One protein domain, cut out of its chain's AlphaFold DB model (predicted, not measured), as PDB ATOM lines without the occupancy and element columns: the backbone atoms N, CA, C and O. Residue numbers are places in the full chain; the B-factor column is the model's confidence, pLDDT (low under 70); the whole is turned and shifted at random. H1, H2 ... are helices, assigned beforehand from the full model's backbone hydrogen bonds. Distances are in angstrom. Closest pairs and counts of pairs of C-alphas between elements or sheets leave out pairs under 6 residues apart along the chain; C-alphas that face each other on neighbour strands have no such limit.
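What this domain is: This is residues 235 to 287 of the 373 residues of an uncharacterized protein of Gemmatimonadales bacterium (UniProt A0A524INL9). One long helix, H1, makes the length of a rod; past residue 261 the backbone folds back through a short helix, H2, and a tail with no named element, residues 275 to 287, returns alongside H1 toward Lys 235 and the first residues of H1. The printed part has 53 residues, with two named helices, H1 then H2, and no named strand; its class is all helix. It is only just loose, close to extended, with a radius of gyration of the C-alphas of 14.8 A and spans of 47 by 15 by 14 A.

Where its parts are: Find C-alpha 235 at (-13.855, -94.861, 73.438); from there H1, residues 235 to 261, runs 39.3 A to C-alpha 261 at (2.395, -119.278, 47.351). Then look for H2, residues 269 to 274, which ends at C-alpha 274 at (-11.727, -120.603, 54.726).

How they stand to each other: H1 and H2 form a helical hairpin and touch, H1 with residues 253 to 261 alone; their closest C-alphas, those of Ala 260 and Asp 269, are 5.8 A apart. They run opposite ways at a steep tilt of 37 degrees, only just past shallow. In H1 and H2 every O i to N i+4 pair is within hydrogen-bond range.

The domain as a whole: The C-alphas of Gly 263 and Arg 287, the two farthest apart, are 47.3 A apart. The printed part has no cut, and the link from H1 to H2 is short. Look at residues 285 to 287 for pLDDT under 70.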
ATOM      1  N   LYS A 235     -13.411 -94.764  74.837       83.56
ATOM      2  CA  LYS A 235     -13.855 -94.861  73.438       83.56
ATOM      3  C   LYS A 235     -12.700 -94.632  72.463       83.56
ATOM      4  O   LYS A 235     -12.595 -95.357  71.475       83.56
ATOM      5  N   GLY A 236     -11.830 -93.661  72.750       81.56
ATOM      6  CA  GLY A 236     -10.620 -93.399  71.973       81.56
ATOM      7  C   GLY A 236      -9.679 -94.604  71.940       81.56
ATOM      8  O   GLY A 236      -9.302 -95.056  70.864       81.56
ATOM      9  N   MET A 237      -9.371 -95.190  73.096       84.69
ATOM     10  CA  MET A 237      -8.492 -96.357  73.198       84.69
ATOM     11  C   MET A 237      -9.078 -97.598  72.517       84.69
ATOM     12  O   MET A 237      -8.362 -98.289  71.798       84.69
ATOM     13  N   ARG A 238     -10.386 -97.862  72.660       85.69
ATOM     14  CA  ARG A 238     -11.058 -98.949  71.921       85.69
ATOM     15  C   ARG A 238     -10.956 -98.766  70.408       85.69
ATOM     16  O   ARG A 238     -10.731 -99.730  69.679       85.69
ATOM     17  N   TYR A 239     -11.115 -97.533  69.937       83.88
ATOM     18  CA  TYR A 239     -10.951 -97.213  68.526       83.88
ATOM     19  C   TYR A 239      -9.512 -97.481  68.054       83.88
ATOM     20  O   TYR A 239      -9.317 -98.143  67.035       83.88
ATOM     21  N   GLU A 240      -8.513 -97.047  68.825       82.75
ATOM     22  CA  GLU A 240      -7.092 -97.288  68.542       82.75
ATOM     23  C   GLU A 240      -6.736 -98.780  68.515       82.75
ATOM     24  O   GLU A 240      -6.062 -99.235  67.590       82.75
ATOM     25  N   GLN A 241      -7.245 -99.567  69.466       86.38
ATOM     26  CA  GLN A 241      -7.103-101.025  69.456       86.38
ATOM     27  C   GLN A 241      -7.701-101.638  68.182       86.38
ATOM     28  O   GLN A 241      -7.069-102.482  67.550       86.38
ATOM     29  N   GLY A 242      -8.880-101.179  67.753       86.06
ATOM     30  CA  GLY A 242      -9.502-101.625  66.503       86.06
ATOM     31  C   GLY A 242      -8.674-101.285  65.258       86.06
ATOM     32  O   GLY A 242      -8.604-102.083  64.320       86.06
ATOM     33  N   LEU A 243      -8.012-100.122  65.245       80.69
ATOM     34  CA  LEU A 243      -7.077 -99.763  64.178       80.69
ATOM     35  C   LEU A 243      -5.861-100.685  64.150       80.69
ATOM     36  O   LEU A 243      -5.532-101.198  63.081       80.69
ATOM     37  N   MET A 244      -5.250-100.930  65.310       83.19
ATOM     38  CA  MET A 244      -4.107-101.834  65.430       83.19
ATOM     39  C   MET A 244      -4.462-103.239  64.946       83.19
ATOM     40  O   MET A 244      -3.771-103.762  64.081       83.19
ATOM     41  N   ILE A 245      -5.602-103.789  65.378       86.06
ATOM     42  CA  ILE A 245      -6.087-105.102  64.923       86.06
ATOM     43  C   ILE A 245      -6.227-105.143  63.403       86.06
ATOM     44  O   ILE A 245      -5.771-106.090  62.766       86.06
ATOM     45  N   LYS A 246      -6.834-104.116  62.792       82.38
ATOM     46  CA  LYS A 246      -6.997-104.069  61.333       82.38
ATOM     47  C   LYS A 246      -5.643-104.073  60.614       82.38
ATOM     48  O   LYS A 246      -5.513-104.695  59.560       82.38
ATOM     49  N   GLU A 247      -4.658-103.352  61.140       77.81
ATOM     50  CA  GLU A 247      -3.310-103.263  60.571       77.81
ATOM     51  C   GLU A 247      -2.496-104.545  60.780       77.81
ATOM     52  O   GLU A 247      -1.816-104.980  59.848       77.81
ATOM     53  N   ASP A 248      -2.613-105.171  61.949       83.19
ATOM     54  CA  ASP A 248      -1.968-106.440  62.293       83.19
ATOM     55  C   ASP A 248      -2.544-107.593  61.460       83.19
ATOM     56  O   ASP A 248      -1.788-108.356  60.858       83.19
ATOM     57  N   LEU A 249      -3.875-107.665  61.310       83.81
ATOM     58  CA  LEU A 249      -4.536-108.643  60.438       83.81
ATOM     59  C   LEU A 249      -4.026-108.553  59.001       83.81
ATOM     60  O   LEU A 249      -3.819-109.577  58.358       83.81
ATOM     61  N   ARG A 250      -3.785-107.339  58.490       77.88
ATOM     62  CA  ARG A 250      -3.235-107.152  57.140       77.88
ATOM     63  C   ARG A 250      -1.855-107.806  56.994       77.88
ATOM     64  O   ARG A 250      -1.613-108.428  55.965       77.88
ATOM     65  N   ILE A 251      -0.981-107.712  58.001       79.50
ATOM     66  CA  ILE A 251       0.320-108.405  57.994       79.50
ATOM     67  C   ILE A 251       0.121-109.920  58.066       79.50
ATOM     68  O   ILE A 251       0.739-110.650  57.296       79.50
ATOM     69  N   LEU A 252      -0.740-110.392  58.969       84.00
ATOM     70  CA  LEU A 252      -0.967-111.824  59.175       84.00
ATOM     71  C   LEU A 252      -1.511-112.500  57.913       84.00
ATOM     72  O   LEU A 252      -0.953-113.501  57.469       84.00
ATOM     73  N   TYR A 253      -2.528-111.917  57.277       83.38
ATOM     74  CA  TYR A 253      -3.054-112.424  56.007       83.38
ATOM     75  C   TYR A 253      -2.009-112.382  54.887       83.38
ATOM     76  O   TYR A 253      -1.941-113.306  54.078       83.38
ATOM     77  N   GLN A 254      -1.157-111.353  54.846       78.25
ATOM     78  CA  GLN A 254      -0.061-111.283  53.878       78.25
ATOM     79  C   GLN A 254       0.966-112.405  54.099       78.25
ATOM     80  O   GLN A 254       1.415-113.020  53.135       78.25
ATOM     81  N   ALA A 255       1.320-112.689  55.354       80.62
ATOM     82  CA  ALA A 255       2.247-113.757  55.712       80.62
ATOM     83  C   ALA A 255       1.680-115.145  55.375       80.62
ATOM     84  O   ALA A 255       2.390-115.970  54.805       80.62
ATOM     85  N   LEU A 256       0.393-115.382  55.653       83.19
ATOM     86  CA  LEU A 256      -0.290-116.624  55.283       83.19
ATOM     87  C   LEU A 256      -0.298-116.829  53.766       83.19
ATOM     88  O   LEU A 256       0.086-117.890  53.285       83.19
ATOM     89  N   ARG A 257      -0.647-115.794  52.997       81.62
ATOM     90  CA  ARG A 257      -0.642-115.867  51.528       81.62
ATOM     91  C   ARG A 257       0.752-116.095  50.951       81.62
ATOM     92  O   ARG A 257       0.920-116.833  49.981       81.62
ATOM     93  N   PHE A 258       1.776-115.509  51.565       78.88
ATOM     94  CA  PHE A 258       3.159-115.814  51.210       78.88
ATOM     95  C   PHE A 258       3.500-117.290  51.484       78.88
ATOM     96  O   PHE A 258       4.100-117.945  50.635       78.88
ATOM     97  N   ALA A 259       3.060-117.845  52.615       82.31
ATOM     98  CA  ALA A 259       3.246-119.263  52.913       82.31
ATOM     99  C   ALA A 259       2.556-120.173  51.879       82.31
ATOM    100  O   ALA A 259       3.194-121.098  51.375       82.31
ATOM    101  N   ALA A 260       1.314-119.860  51.494       84.06
ATOM    102  CA  ALA A 260       0.575-120.616  50.483       84.06
ATOM    103  C   ALA A 260       1.236-120.570  49.097       84.06
ATOM    104  O   ALA A 260       1.401-121.599  48.449       84.06
ATOM    105  N   THR A 261       1.705-119.398  48.655       79.75
ATOM    106  CA  THR A 261       2.395-119.278  47.351       79.75
ATOM    107  C   THR A 261       3.711-120.059  47.289       79.75
ATOM    108  O   THR A 261       4.095-120.523  46.218       79.75
ATOM    109  N   LYS A 262       4.402-120.237  48.422       81.19
ATOM    110  CA  LYS A 262       5.609-121.073  48.524       81.19
ATOM    111  C   LYS A 262       5.305-122.547  48.836       81.19
ATOM    112  O   LYS A 262       6.242-123.334  48.928       81.19
ATOM    113  N   GLY A 263       4.034-122.926  49.005       80.19
ATOM    114  CA  GLY A 263       3.627-124.283  49.383       80.19
ATOM    115  C   GLY A 263       4.133-124.715  50.764       80.19
ATOM    116  O   GLY A 263       4.279-125.908  51.032       80.19
ATOM    117  N   LEU A 264       4.444-123.756  51.643       79.25
ATOM    118  CA  LEU A 264       4.910-124.035  52.997       79.25
ATOM    119  C   LEU A 264       3.777-124.687  53.795       79.25
ATOM    120  O   LEU A 264       2.659-124.181  53.834       79.25
ATOM    121  N   ASN A 265       4.076-125.818  54.438       80.06
ATOM    122  CA  ASN A 265       3.125-126.610  55.229       80.06
ATOM    123  C   ASN A 265       1.882-127.093  54.460       80.06
ATOM    124  O   ASN A 265       0.881-127.433  55.085       80.06
ATOM    125  N   GLY A 266       1.934-127.133  53.124       83.50
ATOM    126  CA  GLY A 266       0.804-127.574  52.303       83.50
ATOM    127  C   GLY A 266      -0.399-126.628  52.321       83.50
ATOM    128  O   GLY A 266      -1.476-127.048  51.912       83.50
ATOM    129  N   LEU A 267      -0.234-125.381  52.782       84.88
ATOM    130  CA  LEU A 267      -1.297-124.379  52.731       84.88
ATOM    131  C   LEU A 267      -1.625-124.020  51.280       84.88
ATOM    132  O   LEU A 267      -0.733-123.677  50.501       84.88
ATOM    133  N   THR A 268      -2.911-124.017  50.951       85.38
ATOM    134  CA  THR A 268      -3.436-123.444  49.709       85.38
ATOM    135  C   THR A 268      -4.078-122.080  49.975       85.38
ATOM    136  O   THR A 268      -4.368-121.720  51.116       85.38
ATOM    137  N   ASP A 269      -4.291-121.285  48.923       80.50
ATOM    138  CA  ASP A 269      -4.988-119.992  49.053       80.50
ATOM    139  C   ASP A 269      -6.461-120.190  49.474       80.50
ATOM    140  O   ASP A 269      -7.019-119.383  50.214       80.50
ATOM    141  N   GLU A 270      -7.055-121.324  49.085       85.38
ATOM    142  CA  GLU A 270      -8.410-121.736  49.470       85.38
ATOM    143  C   GLU A 270      -8.524-121.976  50.984       85.38
ATOM    144  O   GLU A 270      -9.508-121.561  51.601       85.38
ATOM    145  N   ASP A 271      -7.493-122.562  51.605       85.75
ATOM    146  CA  ASP A 271      -7.452-122.775  53.057       85.75
ATOM    147  C   ASP A 271      -7.425-121.448  53.828       85.75
ATOM    148  O   ASP A 271      -8.023-121.327  54.897       85.75
ATOM    149  N   ILE A 272      -6.745-120.429  53.294       84.12
ATOM    150  CA  ILE A 272      -6.641-119.111  53.939       84.12
ATOM    151  C   ILE A 272      -7.988-118.395  53.908       84.12
ATOM    152  O   ILE A 272      -8.385-117.801  54.912       84.12
ATOM    153  N   ASP A 273      -8.693-118.460  52.780       82.88
ATOM    154  CA  ASP A 273     -10.012-117.845  52.630       82.88
ATOM    155  C   ASP A 273     -11.088-118.569  53.470       82.88
ATOM    156  O   ASP A 273     -12.084-117.953  53.859       82.88
ATOM    157  N   ALA A 274     -10.872-119.844  53.813       85.94
ATOM    158  CA  ALA A 274     -11.727-120.603  54.726       85.94
ATOM    159  C   ALA A 274     -11.503-120.264  56.215       85.94
ATOM    160  O   ALA A 274     -12.360-120.572  57.049       85.94
ATOM    161  N   VAL A 275     -10.380-119.629  56.573       84.62
ATOM    162  CA  VAL A 275     -10.006-119.342  57.966       84.62
ATOM    163  C   VAL A 275     -10.298-117.890  58.350       84.62
ATOM    164  O   VAL A 275      -9.841-116.926  57.733       84.62
ATOM    165  N   VAL A 276     -11.005-117.723  59.468       86.31
ATOM    166  CA  VAL A 276     -11.240-116.417  60.093       86.31
ATOM    167  C   VAL A 276     -10.310-116.259  61.289       86.31
ATOM    168  O   VAL A 276     -10.402-117.000  62.266       86.31
ATOM    169  N   LEU A 277      -9.416-115.271  61.222       85.56
ATOM    170  CA  LEU A 277      -8.542-114.923  62.339       85.56
ATOM    171  C   LEU A 277      -9.282-114.003  63.314       85.56
ATOM    172  O   LEU A 277      -9.619-112.866  62.978       85.56
ATOM    173  N   GLU A 278      -9.497-114.477  64.539       87.75
ATOM    174  CA  GLU A 278     -10.037-113.668  65.632       87.75
ATOM    175  C   GLU A 278      -8.891-113.138  66.507       87.75
ATOM    176  O   GLU A 278      -8.180-113.905  67.155       87.75
ATOM    177  N   ILE A 279      -8.716-111.813  66.551       86.69
ATOM    178  CA  ILE A 279      -7.761-111.152  67.452       86.69
ATOM    179  C   ILE A 279      -8.539-110.489  68.585       86.69
ATOM    180  O   ILE A 279      -9.399-109.641  68.343       86.69
ATOM    181  N   LYS A 280      -8.202-110.841  69.828       86.56
ATOM    182  CA  LYS A 280      -8.795-110.250  71.033       86.56
ATOM    183  C   LYS A 280      -7.816-109.251  71.655       86.56
ATOM    184  O   LYS A 280      -6.769-109.678  72.142       86.56
ATOM    185  N   PRO A 281      -8.111-107.937  71.641       85.12
ATOM    186  CA  PRO A 281      -7.273-106.959  72.320       85.12
ATOM    187  C   PRO A 281      -7.455-107.058  73.842       85.12
ATOM    188  O   PRO A 281      -8.510-107.502  74.312       85.12
ATOM    189  N   PRO A 282      -6.475-106.585  74.629       84.44
ATOM    190  CA  PRO A 282      -6.654-106.446  76.066       84.44
ATOM    191  C   PRO A 282      -7.809-105.486  76.366       84.44
ATOM    192  O   PRO A 282      -8.012-104.484  75.672       84.44
ATOM    193  N   ARG A 283      -8.574-105.774  77.420       78.31
ATOM    194  CA  ARG A 283      -9.691-104.914  77.822       78.31
ATOM    195  C   ARG A 283      -9.152-103.581  78.342       78.31
ATOM    196  O   ARG A 283      -8.364-103.550  79.279       78.31
ATOM    197  N   VAL A 284      -9.630-102.476  77.772       77.75
ATOM    198  CA  VAL A 284      -9.497-101.156  78.404       77.75
ATOM    199  C   VAL A 284     -10.456-101.152  79.593       77.75
ATOM    200  O   VAL A 284     -11.666-101.270  79.391       77.75
ATOM    201  N   GLN A 285      -9.945-101.093  80.820       68.69
ATOM    202  CA  GLN A 285     -10.762-101.106  82.036       68.69
ATOM    203  C   GLN A 285     -10.438 -99.901  82.912       68.69
ATOM    204  O   GLN A 285      -9.274 -99.645  83.218       68.69
ATOM    205  N   THR A 286     -11.493 -99.225  83.351       62.12
ATOM    206  CA  THR A 286     -11.481 -98.318  84.497       62.12
ATOM    207  C   THR A 286     -11.855 -99.174  85.699       62.12
ATOM    208  O   THR A 286     -13.001 -99.598  85.810       62.12
ATOM    209  N   ARG A 287     -10.887 -99.563  86.532       60.06
ATOM    210  CA  ARG A 287     -11.135-100.562  87.584       60.06
ATOM    211  C   ARG A 287     -11.927 -99.954  88.748       60.06
ATOM    212  O   ARG A 287     -11.363 -99.169  89.504       60.06
TER     213      ARG A 287